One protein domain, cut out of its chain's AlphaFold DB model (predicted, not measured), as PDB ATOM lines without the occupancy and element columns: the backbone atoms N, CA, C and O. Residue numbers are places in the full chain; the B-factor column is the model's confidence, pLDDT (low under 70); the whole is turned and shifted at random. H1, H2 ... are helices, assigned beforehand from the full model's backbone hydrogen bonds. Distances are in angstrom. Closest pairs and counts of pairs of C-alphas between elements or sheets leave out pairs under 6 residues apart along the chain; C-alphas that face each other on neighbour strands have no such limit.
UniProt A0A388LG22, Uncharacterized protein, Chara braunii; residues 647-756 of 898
ATOM      1  N   ASP A 647     198.431 257.614 201.431       68.06
ATOM      2  CA  ASP A 647     198.529 256.218 201.883       68.06
ATOM      3  C   ASP A 647     198.525 256.135 203.421       68.06
ATOM      4  O   ASP A 647     199.285 256.831 204.100       68.06
ATOM      5  N   ALA A 648     197.688 255.251 203.967       73.00
ATOM      6  CA  ALA A 648     197.589 255.000 205.401       73.00
ATOM      7  C   ALA A 648     198.915 254.501 206.003       73.00
ATOM      8  O   ALA A 648     199.298 254.956 207.079       73.00
ATOM      9  N   LEU A 649     199.660 253.647 205.294       74.12
ATOM     10  CA  LEU A 649     200.907 253.075 205.807       74.12
ATOM     11  C   LEU A 649     202.056 254.102 205.771       74.12
ATOM     12  O   LEU A 649     202.891 254.143 206.672       74.12
ATOM     13  N   ASN A 650     202.067 255.018 204.798       79.19
ATOM     14  CA  ASN A 650     202.926 256.209 204.834       79.19
ATOM     15  C   ASN A 650     202.604 257.125 206.026       79.19
ATOM     16  O   ASN A 650     203.534 257.628 206.654       79.19
ATOM     17  N   ARG A 651     201.320 257.345 206.355       80.75
ATOM     18  CA  ARG A 651     200.925 258.140 207.537       80.75
ATOM     19  C   ARG A 651     201.422 257.501 208.826       80.75
ATOM     20  O   ARG A 651     202.013 258.195 209.648       80.75
ATOM     21  N   GLU A 652     201.241 256.191 208.961       84.00
ATOM     22  CA  GLU A 652     201.720 255.434 210.114       84.00
ATOM     23  C   GLU A 652     203.246 255.538 210.257       84.00
ATOM     24  O   GLU A 652     203.738 255.884 211.325       84.00
ATOM     25  N   LEU A 653     204.008 255.374 209.168       82.25
ATOM     26  CA  LEU A 653     205.469 255.541 209.177       82.25
ATOM     27  C   LEU A 653     205.922 256.971 209.528       82.25
ATOM     28  O   LEU A 653     206.958 257.144 210.173       82.25
ATOM     29  N   VAL A 654     205.171 258.006 209.129       87.38
ATOM     30  CA  VAL A 654     205.422 259.398 209.554       87.38
ATOM     31  C   VAL A 654     205.170 259.565 211.056       87.38
ATOM     32  O   VAL A 654     205.969 260.210 211.735       87.38
ATOM     33  N   GLN A 655     204.095 258.975 211.581       89.56
ATOM     34  CA  GLN A 655     203.762 259.018 213.004       89.56
ATOM     35  C   GLN A 655     204.796 258.257 213.847       89.56
ATOM     36  O   GLN A 655     205.405 258.854 214.733       89.56
ATOM     37  N   GLN A 656     205.078 256.993 213.517       88.00
ATOM     38  CA  GLN A 656     206.098 256.163 214.171       88.00
ATOM     39  C   GLN A 656     207.477 256.842 214.166       88.00
ATOM     40  O   GLN A 656     208.181 256.820 215.179       88.00
ATOM     41  N   HIS A 657     207.856 257.498 213.056       91.19
ATOM     42  CA  HIS A 657     209.086 258.287 212.997       91.19
ATOM     43  C   HIS A 657     209.098 259.384 214.064       91.19
ATOM     44  O   HIS A 657     210.066 259.468 214.813       91.19
ATOM     45  N   TRP A 658     208.049 260.206 214.168       91.75
ATOM     46  CA  TRP A 658     208.013 261.292 215.150       91.75
ATOM     47  C   TRP A 658     207.892 260.805 216.594       91.75
ATOM     48  O   TRP A 658     208.551 261.363 217.469       91.75
ATOM     49  N   GLU A 659     207.128 259.743 216.851       88.19
ATOM     50  CA  GLU A 659     207.022 259.132 218.180       88.19
ATOM     51  C   GLU A 659     208.371 258.604 218.682       88.19
ATOM     52  O   GLU A 659     208.714 258.811 219.847       88.19
ATOM     53  N   CYS A 660     209.170 257.985 217.809       86.69
ATOM     54  CA  CYS A 660     210.522 257.542 218.149       86.69
ATOM     55  C   CYS A 660     211.507 258.720 218.221       86.69
ATOM     56  O   CYS A 660     212.263 258.838 219.186       86.69
ATOM     57  N   TRP A 661     211.484 259.618 217.231       91.38
ATOM     58  CA  TRP A 661     212.454 260.706 217.102       91.38
ATOM     59  C   TRP A 661     212.328 261.733 218.227       91.38
ATOM     60  O   TRP A 661     213.336 262.151 218.790       91.38
ATOM     61  N   LEU A 662     211.114 262.128 218.622       86.81
ATOM     62  CA  LEU A 662     210.930 263.080 219.725       86.81
ATOM     63  C   LEU A 662     211.400 262.502 221.071       86.81
ATOM     64  O   LEU A 662     211.920 263.250 221.897       86.81
ATOM     65  N   ARG A 663     211.286 261.180 221.267       87.62
ATOM     66  CA  ARG A 663     211.795 260.475 222.457       87.62
ATOM     67  C   ARG A 663     213.319 260.321 222.454       87.62
ATOM     68  O   ARG A 663     213.913 260.277 223.524       87.62
ATOM     69  N   SER A 664     213.964 260.282 221.286       89.00
ATOM     70  CA  SER A 664     215.417 260.101 221.156       89.00
ATOM     71  C   SER A 664     216.235 261.403 221.199       89.00
ATOM     72  O   SER A 664     217.397 261.395 220.792       89.00
ATOM     73  N   ARG A 665     215.662 262.536 221.641       91.50
ATOM     74  CA  ARG A 665     216.380 263.824 221.707       91.50
ATOM     75  C   ARG A 665     217.511 263.780 222.751       91.50
ATOM     76  O   ARG A 665     217.213 263.611 223.935       91.50
ATOM     77  N   PRO A 666     218.783 264.028 222.378       90.12
ATOM     78  CA  PRO A 666     219.857 264.208 223.353       90.12
ATOM     79  C   PRO A 666     219.565 265.389 224.287       90.12
ATOM     80  O   PRO A 666     219.074 266.428 223.845       90.12
ATOM     81  N   GLN A 667     219.905 265.271 225.575       85.44
ATOM     82  CA  GLN A 667     219.617 266.322 226.566       85.44
ATOM     83  C   GLN A 667     220.265 267.677 226.220       85.44
ATOM     84  O   GLN A 667     219.696 268.717 226.537       85.44
ATOM     85  N   HIS A 668     221.408 267.658 225.529       89.38
ATOM     86  CA  HIS A 668     222.150 268.845 225.095       89.38
ATOM     87  C   HIS A 668     221.680 269.443 223.755       89.38
ATOM     88  O   HIS A 668     222.152 270.514 223.389       89.38
ATOM     89  N   MET A 669     220.792 268.781 222.996       90.19
ATOM     90  CA  MET A 669     220.383 269.261 221.668       90.19
ATOM     91  C   MET A 669     219.141 270.172 221.748       90.19
ATOM     92  O   MET A 669     218.102 269.740 222.267       90.19
ATOM     93  N   PRO A 670     219.186 271.401 221.192       93.19
ATOM     94  CA  PRO A 670     218.027 272.284 221.106       93.19
ATOM     95  C   PRO A 670     216.849 271.640 220.363       93.19
ATOM     96  O   PRO A 670     217.019 271.002 219.324       93.19
ATOM     97  N   LEU A 671     215.623 271.866 220.850       85.50
ATOM     98  CA  LEU A 671     214.410 271.279 220.261       85.50
ATOM     99  C   LEU A 671     214.243 271.628 218.772       85.50
ATOM    100  O   LEU A 671     213.865 270.763 217.987       85.50
ATOM    101  N   LEU A 672     214.552 272.869 218.379       83.38
ATOM    102  CA  LEU A 672     214.460 273.322 216.987       83.38
ATOM    103  C   LEU A 672     215.462 272.599 216.072       83.38
ATOM    104  O   LEU A 672     215.112 272.228 214.954       83.38
ATOM    105  N   GLU A 673     216.688 272.372 216.541       84.25
ATOM    106  CA  GLU A 673     217.717 271.664 215.777       84.25
ATOM    107  C   GLU A 673     217.348 270.185 215.608       84.25
ATOM    108  O   GLU A 673     217.350 269.659 214.493       84.25
ATOM    109  N   HIS A 674     216.919 269.541 216.698       90.19
ATOM    110  CA  HIS A 674     216.453 268.155 216.681       90.19
ATOM    111  C   HIS A 674     215.239 267.957 215.766       90.19
ATOM    112  O   HIS A 674     215.171 266.975 215.024       90.19
ATOM    113  N   LEU A 675     214.306 268.917 215.763       84.69
ATOM    114  CA  LEU A 675     213.154 268.946 214.862       84.69
ATOM    115  C   LEU A 675     213.590 269.086 213.396       84.69
ATOM    116  O   LEU A 675     213.125 268.324 212.551       84.69
ATOM    117  N   GLN A 676     214.512 270.002 213.080       80.81
ATOM    118  CA  GLN A 676     215.053 270.135 211.722       80.81
ATOM    119  C   GLN A 676     215.764 268.854 211.259       80.81
ATOM    120  O   GLN A 676     215.590 268.435 210.115       80.81
ATOM    121  N   ASN A 677     216.534 268.205 212.138       83.50
ATOM    122  CA  ASN A 677     217.202 266.935 211.847       83.50
ATOM    123  C   ASN A 677     216.202 265.781 211.653       83.50
ATOM    124  O   ASN A 677     216.395 264.958 210.755       83.50
ATOM    125  N   GLY A 678     215.089 265.777 212.391       85.44
ATOM    126  CA  GLY A 678     213.956 264.877 212.160       85.44
ATOM    127  C   GLY A 678     213.315 265.100 210.790       85.44
ATOM    128  O   GLY A 678     213.229 264.168 209.997       85.44
ATOM    129  N   VAL A 679     212.989 266.350 210.430       82.12
ATOM    130  CA  VAL A 679     212.424 266.690 209.107       82.12
ATOM    131  C   VAL A 679     213.367 266.270 207.972       82.12
ATOM    132  O   VAL A 679     212.909 265.697 206.983       82.12
ATOM    133  N   ARG A 680     214.683 266.498 208.109       78.69
ATOM    134  CA  ARG A 680     215.700 266.048 207.137       78.69
ATOM    135  C   ARG A 680     215.700 264.517 207.002       78.69
ATOM    136  O   ARG A 680     215.630 264.008 205.883       78.69
ATOM    137  N   THR A 681     215.719 263.793 208.121       84.56
ATOM    138  CA  THR A 681     215.734 262.318 208.164       84.56
ATOM    139  C   THR A 681     214.454 261.715 207.582       84.56
ATOM    140  O   THR A 681     214.515 260.848 206.706       84.56
ATOM    141  N   LEU A 682     213.290 262.227 207.988       84.44
ATOM    142  CA  LEU A 682     211.992 261.835 207.450       84.44
ATOM    143  C   LEU A 682     211.912 262.098 205.945       84.44
ATOM    144  O   LEU A 682     211.482 261.225 205.199       84.44
ATOM    145  N   ALA A 683     212.380 263.258 205.474       76.69
ATOM    146  CA  ALA A 683     212.399 263.573 204.051       76.69
ATOM    147  C   ALA A 683     213.318 262.635 203.250       76.69
ATOM    148  O   ALA A 683     212.986 262.305 202.115       76.69
ATOM    149  N   VAL A 684     214.441 262.166 203.805       79.81
ATOM    150  CA  VAL A 684     215.285 261.138 203.162       79.81
ATOM    151  C   VAL A 684     214.562 259.789 203.101       79.81
ATOM    152  O   VAL A 684     214.520 259.170 202.037       79.81
ATOM    153  N   ASN A 685     213.942 259.351 204.197       79.19
ATOM    154  CA  ASN A 685     213.220 258.076 204.243       79.19
ATOM    155  C   ASN A 685     211.985 258.081 203.330       79.19
ATOM    156  O   ASN A 685     211.781 257.141 202.564       79.19
ATOM    157  N   MET A 686     211.226 259.174 203.310       80.06
ATOM    158  CA  MET A 686     210.085 259.362 202.413       80.06
ATOM    159  C   MET A 686     210.506 259.533 200.947       80.06
ATOM    160  O   MET A 686     209.767 259.116 200.064       80.06
ATOM    161  N   LYS A 687     211.711 260.041 200.643       74.69
ATOM    162  CA  LYS A 687     212.273 259.998 199.274       74.69
ATOM    163  C   LYS A 687     212.659 258.584 198.850       74.69
ATOM    164  O   LYS A 687     212.353 258.203 197.725       74.69
ATOM    165  N   LYS A 688     213.270 257.789 199.740       73.50
ATOM    166  CA  LYS A 688     213.512 256.355 199.492       73.50
ATOM    167  C   LYS A 688     212.186 255.625 199.250       73.50
ATOM    168  O   LYS A 688     212.062 254.937 198.243       73.50
ATOM    169  N   ARG A 689     211.174 255.845 200.101       70.69
ATOM    170  CA  ARG A 689     209.845 255.226 199.950       70.69
ATOM    171  C   ARG A 689     209.086 255.734 198.723       70.69
ATOM    172  O   ARG A 689     208.450 254.925 198.072       70.69
ATOM    173  N   ALA A 690     209.220 257.001 198.325       66.00
ATOM    174  CA  ALA A 690     208.669 257.507 197.064       66.00
ATOM    175  C   ALA A 690     209.375 256.915 195.832       66.00
ATOM    176  O   ALA A 690     208.708 256.608 194.848       66.00
ATOM    177  N   LYS A 691     210.703 256.707 195.880       63.47
ATOM    178  CA  LYS A 691     211.440 256.007 194.816       63.47
ATOM    179  C   LYS A 691     210.954 254.559 194.698       63.47
ATOM    180  O   LYS A 691     210.535 254.166 193.619       63.47
ATOM    181  N   ILE A 692     210.916 253.820 195.809       60.06
ATOM    182  CA  ILE A 692     210.432 252.430 195.860       60.06
ATOM    183  C   ILE A 692     208.955 252.341 195.450       60.06
ATOM    184  O   ILE A 692     208.595 251.470 194.676       60.06
ATOM    185  N   SER A 693     208.102 253.265 195.899       53.38
ATOM    186  CA  SER A 693     206.679 253.304 195.536       53.38
ATOM    187  C   SER A 693     206.465 253.635 194.061       53.38
ATOM    188  O   SER A 693     205.523 253.119 193.476       53.38
ATOM    189  N   ARG A 694     207.331 254.448 193.440       56.12
ATOM    190  CA  ARG A 694     207.331 254.645 191.982       56.12
ATOM    191  C   ARG A 694     207.787 253.367 191.270       56.12
ATOM    192  O   ARG A 694     207.098 252.916 190.370       56.12
ATOM    193  N   GLN A 695     208.837 252.721 191.782       49.84
ATOM    194  CA  GLN A 695     209.336 251.409 191.333       49.84
ATOM    195  C   GLN A 695     208.406 250.213 191.652       49.84
ATOM    196  O   GLN A 695     208.718 249.083 191.288       49.84
ATOM    197  N   ALA A 696     207.279 250.450 192.334       43.75
ATOM    198  CA  ALA A 696     206.236 249.465 192.644       43.75
ATOM    199  C   ALA A 696     204.885 249.807 191.986       43.75
ATOM    200  O   ALA A 696     204.070 248.921 191.757       43.75
ATOM    201  N   HIS A 697     204.669 251.077 191.628       51.25
ATOM    202  CA  HIS A 697     203.656 251.510 190.660       51.25
ATOM    203  C   HIS A 697     204.030 251.086 189.222       51.25
ATOM    204  O   HIS A 697     203.182 251.084 188.336       51.25
ATOM    205  N   ASP A 698     205.278 250.646 189.022       53.06
ATOM    206  CA  ASP A 698     205.830 249.983 187.836       53.06
ATOM    207  C   ASP A 698     205.178 248.613 187.519       53.06
ATOM    208  O   ASP A 698     205.861 247.600 187.338       53.06
ATOM    209  N   GLN A 699     203.857 248.590 187.316       54.47
ATOM    210  CA  GLN A 699     203.280 247.660 186.343       54.47
ATOM    211  C   GLN A 699     203.855 247.984 184.954       54.47
ATOM    212  O   GLN A 699     204.306 247.072 184.268       54.47
ATOM    213  N   THR A 700     204.036 249.268 184.610       54.47
ATOM    214  CA  THR A 700     204.852 249.714 183.460       54.47
ATOM    215  C   THR A 700     206.235 249.064 183.435       54.47
ATOM    216  O   THR A 700     206.638 248.537 182.407       54.47
ATOM    217  N   GLY A 701     206.950 249.032 184.565       59.00
ATOM    218  CA  GLY A 701     208.254 248.370 184.658       59.00
ATOM    219  C   GLY A 701     208.191 246.839 184.641       59.00
ATOM    220  O   GLY A 701     209.194 246.205 184.333       59.00
ATOM    221  N   GLN A 702     207.044 246.212 184.934       69.00
ATOM    222  CA  GLN A 702     206.833 244.783 184.669       69.00
ATOM    223  C   GLN A 702     206.660 244.522 183.168       69.00
ATOM    224  O   GLN A 702     207.256 243.575 182.661       69.00
ATOM    225  N   TYR A 703     205.901 245.364 182.460       71.56
ATOM    226  CA  TYR A 703     205.782 245.295 181.001       71.56
ATOM    227  C   TYR A 703     207.121 245.583 180.314       71.56
ATOM    228  O   TYR A 703     207.531 244.799 179.466       71.56
ATOM    229  N   LEU A 704     207.859 246.608 180.754       67.88
ATOM    230  CA  LEU A 704     209.197 246.919 180.246       67.88
ATOM    231  C   LEU A 704     210.165 245.746 180.451       67.88
ATOM    232  O   LEU A 704     210.763 245.298 179.483       67.88
ATOM    233  N   ARG A 705     210.235 245.158 181.656       74.00
ATOM    234  CA  ARG A 705     211.061 243.958 181.904       74.00
ATOM    235  C   ARG A 705     210.646 242.741 181.069       74.00
ATOM    236  O   ARG A 705     211.494 241.906 180.776       74.00
ATOM    237  N   ARG A 706     209.365 242.611 180.696       78.75
ATOM    238  CA  ARG A 706     208.899 241.565 179.763       78.75
ATOM    239  C   ARG A 706     209.330 241.870 178.326       78.75
ATOM    240  O   ARG A 706     209.840 240.969 177.679       78.75
ATOM    241  N   MET A 707     209.218 243.119 177.865       76.25
ATOM    242  CA  MET A 707     209.712 243.549 176.545       76.25
ATOM    243  C   MET A 707     211.239 243.385 176.429       76.25
ATOM    244  O   MET A 707     211.731 242.860 175.437       76.25
ATOM    245  N   GLU A 708     211.988 243.764 177.469       76.31
ATOM    246  CA  GLU A 708     213.442 243.563 177.575       76.31
ATOM    247  C   GLU A 708     213.821 242.069 177.539       76.31
ATOM    248  O   GLU A 708     214.805 241.706 176.900       76.31
ATOM    249  N   ALA A 709     213.037 241.197 178.188       81.19
ATOM    250  CA  ALA A 709     213.274 239.749 178.211       81.19
ATOM    251  C   ALA A 709     212.876 239.028 176.908       81.19
ATOM    252  O   ALA A 709     213.534 238.061 176.531       81.19
ATOM    253  N   LEU A 710     211.835 239.503 176.214       81.44
ATOM    254  CA  LEU A 710     211.463 239.075 174.856       81.44
ATOM    255  C   LEU A 710     212.487 239.515 173.803       81.44
ATOM    256  O   LEU A 710     212.611 238.880 172.754       81.44
ATOM    257  N   GLY A 711     213.209 240.604 174.072       74.25
ATOM    258  CA  GLY A 711     214.184 241.187 173.161       74.25
ATOM    259  C   GLY A 711     213.555 241.803 171.907       74.25
ATOM    260  O   GLY A 711     212.349 241.744 171.671       74.25
ATOM    261  N   GLU A 712     214.405 242.417 171.083       70.25
ATOM    262  CA  GLU A 712     213.997 243.151 169.873       70.25
ATOM    263  C   GLU A 712     214.089 242.324 168.582       70.25
ATOM    264  O   GLU A 712     213.668 242.787 167.520       70.25
ATOM    265  N   ILE A 713     214.673 241.125 168.653       73.62
ATOM    266  CA  ILE A 713     214.938 240.232 167.523       73.62
ATOM    267  C   ILE A 713     214.350 238.855 167.866       73.62
ATOM    268  O   ILE A 713     214.723 238.311 168.907       73.62
ATOM    269  N   PRO A 714     213.468 238.278 167.025       80.88
ATOM    270  CA  PRO A 714     212.928 236.947 167.271       80.88
ATOM    271  C   PRO A 714     214.036 235.882 167.248       80.88
ATOM    272  O   PRO A 714     214.968 235.984 166.439       80.88
ATOM    273  N   PRO A 715     213.935 234.823 168.070       82.50
ATOM    274  CA  PRO A 715     214.746 233.627 167.891       82.50
ATOM    275  C   PRO A 715     214.507 233.008 166.505       82.50
ATOM    276  O   PRO A 715     213.392 233.009 165.979       82.50
ATOM    277  N   ALA A 716     215.568 232.472 165.898       79.19
ATOM    278  CA  ALA A 716     215.506 231.946 164.538       79.19
ATOM    279  C   ALA A 716     214.520 230.766 164.440       79.19
ATOM    280  O   ALA A 716     214.730 229.723 165.057       79.19
ATOM    281  N   GLY A 717     213.465 230.936 163.637       79.81
ATOM    282  CA  GLY A 717     212.417 229.931 163.438       79.81
ATOM    283  C   GLY A 717     211.225 230.011 164.401       79.81
ATOM    284  O   GLY A 717     210.347 229.162 164.298       79.81
ATOM    285  N   SER A 718     211.153 231.011 165.288       84.31
ATOM    286  CA  SER A 718     209.981 231.277 166.146       84.31
ATOM    287  C   SER A 718     209.451 232.708 165.970       84.31
ATOM    288  O   SER A 718     209.094 233.376 166.941       84.31
ATOM    289  N   GLU A 719     209.480 233.223 164.737       82.44
ATOM    290  CA  GLU A 719     209.186 234.633 164.439       82.44
ATOM    291  C   GLU A 719     207.711 234.991 164.680       82.44
ATOM    292  O   GLU A 719     207.431 236.030 165.280       82.44
ATOM    293  N   ASP A 720     206.786 234.105 164.292       81.94
ATOM    294  CA  ASP A 720     205.344 234.283 164.500       81.94
ATOM    295  C   ASP A 720     204.949 234.162 165.982       81.94
ATOM    296  O   ASP A 720     204.190 234.992 166.480       81.94
ATOM    297  N   ASP A 721     205.503 233.184 166.713       85.50
ATOM    298  CA  ASP A 721     205.248 233.000 168.152       85.50
ATOM    299  C   ASP A 721     205.762 234.194 168.972       85.50
ATOM    300  O   ASP A 721     205.048 234.741 169.816       85.50
ATOM    301  N   TRP A 722     206.987 234.650 168.680       88.12
ATOM    302  CA  TRP A 722     207.584 235.842 169.291       88.12
ATOM    303  C   TRP A 722     206.760 237.099 168.994       88.12
ATOM    304  O   TRP A 722     206.557 237.928 169.880       88.12
ATOM    305  N   TRP A 723     206.242 237.233 167.766       82.00
ATOM    306  CA  TRP A 723     205.377 238.350 167.397       82.00
ATOM    307  C   TRP A 723     204.016 238.286 168.099       82.00
ATOM    308  O   TRP A 723     203.526 239.311 168.573       82.00
ATOM    309  N   ALA A 724     203.424 237.097 168.230       84.81
ATOM    310  CA  ALA A 724     202.179 236.899 168.964       84.81
ATOM    311  C   ALA A 724     202.330 237.265 170.452       84.81
ATOM    312  O   ALA A 724     201.460 237.949 170.997       84.81
ATOM    313  N   GLU A 725     203.443 236.890 171.097       85.38
ATOM    314  CA  GLU A 725     203.721 237.297 172.481       85.38
ATOM    315  C   GLU A 725     203.969 238.812 172.594       85.38
ATOM    316  O   GLU A 725     203.421 239.450 173.495       85.38
ATOM    317  N   TRP A 726     204.697 239.425 171.652       81.50
ATOM    318  CA  TRP A 726     204.899 240.883 171.601       81.50
ATOM    319  C   TRP A 726     203.585 241.664 171.446       81.50
ATOM    320  O   TRP A 726     203.345 242.626 172.180       81.50
ATOM    321  N   VAL A 727     202.711 241.245 170.527       80.19
ATOM    322  CA  VAL A 727     201.400 241.876 170.294       80.19
ATOM    323  C   VAL A 727     200.478 241.692 171.501       80.19
ATOM    324  O   VAL A 727     199.799 242.642 171.901       80.19
ATOM    325  N   LEU A 728     200.477 240.510 172.127       84.56
ATOM    326  CA  LEU A 728     199.735 240.267 173.365       84.56
ATOM    327  C   LEU A 728     200.238 241.172 174.498       84.56
ATOM    328  O   LEU A 728     199.431 241.827 175.156       84.56
ATOM    329  N   LEU A 729     201.555 241.266 174.687       81.31
ATOM    330  CA  LEU A 729     202.179 242.098 175.714       81.31
ATOM    331  C   LEU A 729     201.864 243.589 175.528       81.31
ATOM    332  O   LEU A 729     201.544 244.280 176.498       81.31
ATOM    333  N   TYR A 730     201.920 244.077 174.287       75.88
ATOM    334  CA  TYR A 730     201.556 245.450 173.943       75.88
ATOM    335  C   TYR A 730     200.060 245.714 174.186       75.88
ATOM    336  O   TYR A 730     199.699 246.760 174.718       75.88
ATOM    337  N   SER A 731     199.186 244.746 173.886       76.31
ATOM    338  CA  SER A 731     197.738 244.828 174.134       76.31
ATOM    339  C   SER A 731     197.381 244.825 175.630       76.31
ATOM    340  O   SER A 731     196.625 245.687 176.091       76.31
ATOM    341  N   GLU A 732     197.973 243.920 176.422       80.06
ATOM    342  CA  GLU A 732     197.847 243.899 177.890       80.06
ATOM    343  C   GLU A 732     198.252 245.248 178.501       80.06
ATOM    344  O   GLU A 732     197.539 245.810 179.345       80.06
ATOM    345  N   TRP A 733     199.393 245.778 178.048       72.12
ATOM    346  CA  TRP A 733     199.924 247.053 178.500       72.12
ATOM    347  C   TRP A 733     199.054 248.243 178.057       72.12
ATOM    348  O   TRP A 733     198.758 249.102 178.886       72.12
ATOM    349  N   ALA A 734     198.582 248.298 176.809       66.50
ATOM    350  CA  ALA A 734     197.733 249.388 176.323       66.50
ATOM    351  C   ALA A 734     196.394 249.426 177.082       66.50
ATOM    352  O   ALA A 734     195.930 250.488 177.509       66.50
ATOM    353  N   GLY A 735     195.815 248.251 177.357       69.44
ATOM    354  CA  GLY A 735     194.648 248.116 178.225       69.44
ATOM    355  C   GLY A 735     194.914 248.555 179.670       69.44
ATOM    356  O   GLY A 735     194.023 249.105 180.318       69.44
ATOM    357  N   TRP A 736     196.129 248.349 180.193       72.62
ATOM    358  CA  TRP A 736     196.554 248.917 181.479       72.62
ATOM    359  C   TRP A 736     196.678 250.445 181.416       72.62
ATOM    360  O   TRP A 736     196.139 251.126 182.290       72.62
ATOM    361  N   GLN A 737     197.311 250.983 180.373       63.25
ATOM    362  CA  GLN A 737     197.565 252.414 180.231       63.25
ATOM    363  C   GLN A 737     196.265 253.212 180.106       63.25
ATOM    364  O   GLN A 737     196.155 254.268 180.720       63.25
ATOM    365  N   ALA A 738     195.258 252.697 179.393       61.72
ATOM    366  CA  ALA A 738     193.942 253.329 179.310       61.72
ATOM    367  C   ALA A 738     193.300 253.524 180.699       61.72
ATOM    368  O   ALA A 738     192.779 254.598 180.993       61.72
ATOM    369  N   ARG A 739     193.403 252.519 181.584       64.31
ATOM    370  CA  ARG A 739     192.874 252.577 182.959       64.31
ATOM    371  C   ARG A 739     193.673 253.529 183.851       64.31
ATOM    372  O   ARG A 739     193.085 254.286 184.617       64.31
ATOM    373  N   ASP A 740     195.003 253.521 183.755       62.84
ATOM    374  CA  ASP A 740     195.855 254.448 184.514       62.84
ATOM    375  C   ASP A 740     195.628 255.905 184.053       62.84
ATOM    376  O   ASP A 740     195.414 256.798 184.873       62.84
ATOM    377  N   ALA A 741     195.542 256.138 182.739       54.94
ATOM    378  CA  ALA A 741     195.231 257.438 182.148       54.94
ATOM    379  C   ALA A 741     193.816 257.938 182.491       54.94
ATOM    380  O   ALA A 741     193.631 259.143 182.657       54.94
ATOM    381  N   GLU A 742     192.829 257.053 182.651       55.53
ATOM    382  CA  GLU A 742     191.507 257.407 183.178       55.53
ATOM    383  C   GLU A 742     191.603 257.857 184.646       55.53
ATOM    384  O   GLU A 742     191.166 258.957 184.985       55.53
ATOM    385  N   LEU A 743     192.253 257.070 185.512       53.47
ATOM    386  CA  LEU A 743     192.395 257.364 186.945       53.47
ATOM    387  C   LEU A 743     193.175 258.666 187.212       53.47
ATOM    388  O   LEU A 743     192.710 259.532 187.964       53.47
ATOM    389  N   TRP A 744     194.333 258.855 186.571       49.16
ATOM    390  CA  TRP A 744     195.098 260.106 186.658       49.16
ATOM    391  C   TRP A 744     194.437 261.247 185.882       49.16
ATOM    392  O   TRP A 744     194.551 262.407 186.288       49.16
ATOM    393  N   GLY A 745     193.716 260.947 184.802       43.53
ATOM    394  CA  GLY A 745     192.932 261.906 184.029       43.53
ATOM    395  C   GLY A 745     191.813 262.522 184.861       43.53
ATOM    396  O   GLY A 745     191.694 263.745 184.895       43.53
ATOM    397  N   LEU A 746     191.055 261.714 185.610       42.03
ATOM    398  CA  LEU A 746     190.101 262.218 186.600       42.03
ATOM    399  C   LEU A 746     190.828 262.959 187.726       42.03
ATOM    400  O   LEU A 746     190.508 264.115 187.982       42.03
ATOM    401  N   SER A 747     191.840 262.357 188.362       42.50
ATOM    402  CA  SER A 747     192.539 262.982 189.500       42.50
ATOM    403  C   SER A 747     193.119 264.365 189.163       42.50
ATOM    404  O   SER A 747     193.008 265.306 189.954       42.50
ATOM    405  N   SER A 748     193.683 264.522 187.962       42.25
ATOM    406  CA  SER A 748     194.190 265.800 187.465       42.25
ATOM    407  C   SER A 748     193.072 266.756 187.042       42.25
ATOM    408  O   SER A 748     193.134 267.917 187.440       42.25
ATOM    409  N   LYS A 749     192.034 266.312 186.316       40.62
ATOM    410  CA  LYS A 749     190.896 267.168 185.921       40.62
ATOM    411  C   LYS A 749     190.105 267.673 187.128       40.62
ATOM    412  O   LYS A 749     189.889 268.874 187.226       40.62
ATOM    413  N   THR A 750     189.742 266.813 188.080       42.06
ATOM    414  CA  THR A 750     189.047 267.209 189.320       42.06
ATOM    415  C   THR A 750     189.863 268.231 190.109       42.06
ATOM    416  O   THR A 750     189.308 269.202 190.621       42.06
ATOM    417  N   LYS A 751     191.191 268.065 190.158       41.53
ATOM    418  CA  LYS A 751     192.072 269.054 190.776       41.53
ATOM    419  C   LYS A 751     192.113 270.371 189.989       41.53
ATOM    420  O   LYS A 751     191.972 271.420 190.599       41.53
ATOM    421  N   TRP A 752     192.278 270.329 188.666       40.28
ATOM    422  CA  TRP A 752     192.308 271.529 187.818       40.28
ATOM    423  C   TRP A 752     190.989 272.307 187.833       40.28
ATOM    424  O   TRP A 752     191.039 273.527 187.792       40.28
ATOM    425  N   VAL A 753     189.836 271.639 187.935       40.78
ATOM    426  CA  VAL A 753     188.532 272.303 188.117       40.78
ATOM    427  C   VAL A 753     188.488 273.011 189.477       40.78
ATOM    428  O   VAL A 753     188.247 274.215 189.526       40.78
ATOM    429  N   GLY A 754     188.848 272.326 190.570       42.22
ATOM    430  CA  GLY A 754     188.911 272.942 191.905       42.22
ATOM    431  C   GLY A 754     189.954 274.067 192.050       42.22
ATOM    432  O   GLY A 754     189.733 275.008 192.811       42.22
ATOM    433  N   ASP A 755     191.063 273.997 191.304       43.34
ATOM    434  CA  ASP A 755     192.096 275.042 191.196       43.34
ATOM    435  C   ASP A 755     191.738 276.144 190.158       43.34
ATOM    436  O   ASP A 755     192.468 277.129 190.053       43.34
ATOM    437  N   ALA A 756     190.646 276.013 189.392       37.03
ATOM    438  CA  ALA A 756     190.177 277.016 188.423       37.03
ATOM    439  C   ALA A 756     188.934 277.786 188.905       37.03
ATOM    440  O   ALA A 756     188.798 278.972 188.612       37.03
TER     441      ALA A 756
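Overview. This is residues 647 to 756 of the 898 residues of an uncharacterized protein of Chara braunii (UniProt A0A388LG22). Two helical hairpins, H1 with H2 and H3 with H4, are joined end to end by a tight link in a long, open chain of helices. H4 folds back along H3 and then runs on well past it, and residues 738 to 756, of which 738 to 754 belong to H4, stand free and stick out as an arm. The printed part has 110 residues with four named helices, H1, H2, H3 and H4 in that order, and no named strand; the class is all helix. The whole is extended, with a radius of gyration of the C-alphas of 22.8 A, and its outline is flat, spanning 73 by 41 by 19 A.

Arrangement. H1, residues 648 to 663, and H2, residues 671 to 697, form a helical hairpin across a short link of 7 residues. They touch, and H2 does so with residues 675 to 682 alone; the closest C-alphas are those of Trp 661 and Gly 678, 6.6 A apart. They run opposite ways at a shallow tilt of 25 degrees. One residue, Asp 698, makes the tight link from H2 to H3, residues 699 to 710. H2 and H3 are close but not clearly touching, with the closest C-alphas, of Gln 695 and Gly 701, 7.4 A apart; they run the same way at a steep tilt of 48 degrees. A short link of 8 residues leads to H4, residues 719 to 754, which forms the second helical hairpin with H3. H4 touches H3 with residues 722 to 733 alone; the closest C-alphas are those of Tyr 703 and Trp 733, 6.6 A apart. These two run opposite ways at a shallow tilt of 18 degrees. H1 is apart from H3 and H4, and H2 is apart from H4. Each O i to N i+4 pair is within hydrogen-bond range in H2 and H3, against 11 of 12 in H1 and 31 of 32 in H4.

Along the chain. H1 has 16 residues and begins at C-alpha 648, at (197.589, 255.000, 205.401); it is 22.9 A long from first to last C-alpha. H2 has 27 residues, is 37.2 A long and ends at C-alpha 697, at (203.656, 251.510, 190.660). H3 has 12 residues and measures 16.5 A. H4, the longest helix with 36 residues, covers 51.3 A and ends at C-alpha 754, at (188.911, 272.942, 191.905).

Size, cuts and confidence. The two C-alphas farthest apart, those of His 668 and Gly 717, are 73.6 A apart. The printed part has no cut, and no link between its helices is long. Residues 691 to 698, of which 691 to 697 belong to H2, stand free, and so do residues 715 to 721, of which 719 to 721 belong to H4. The mean pLDDT of the printed part is 72.4; it is under 70 at 37 residues, among them 690 to 702 and 737 to 756.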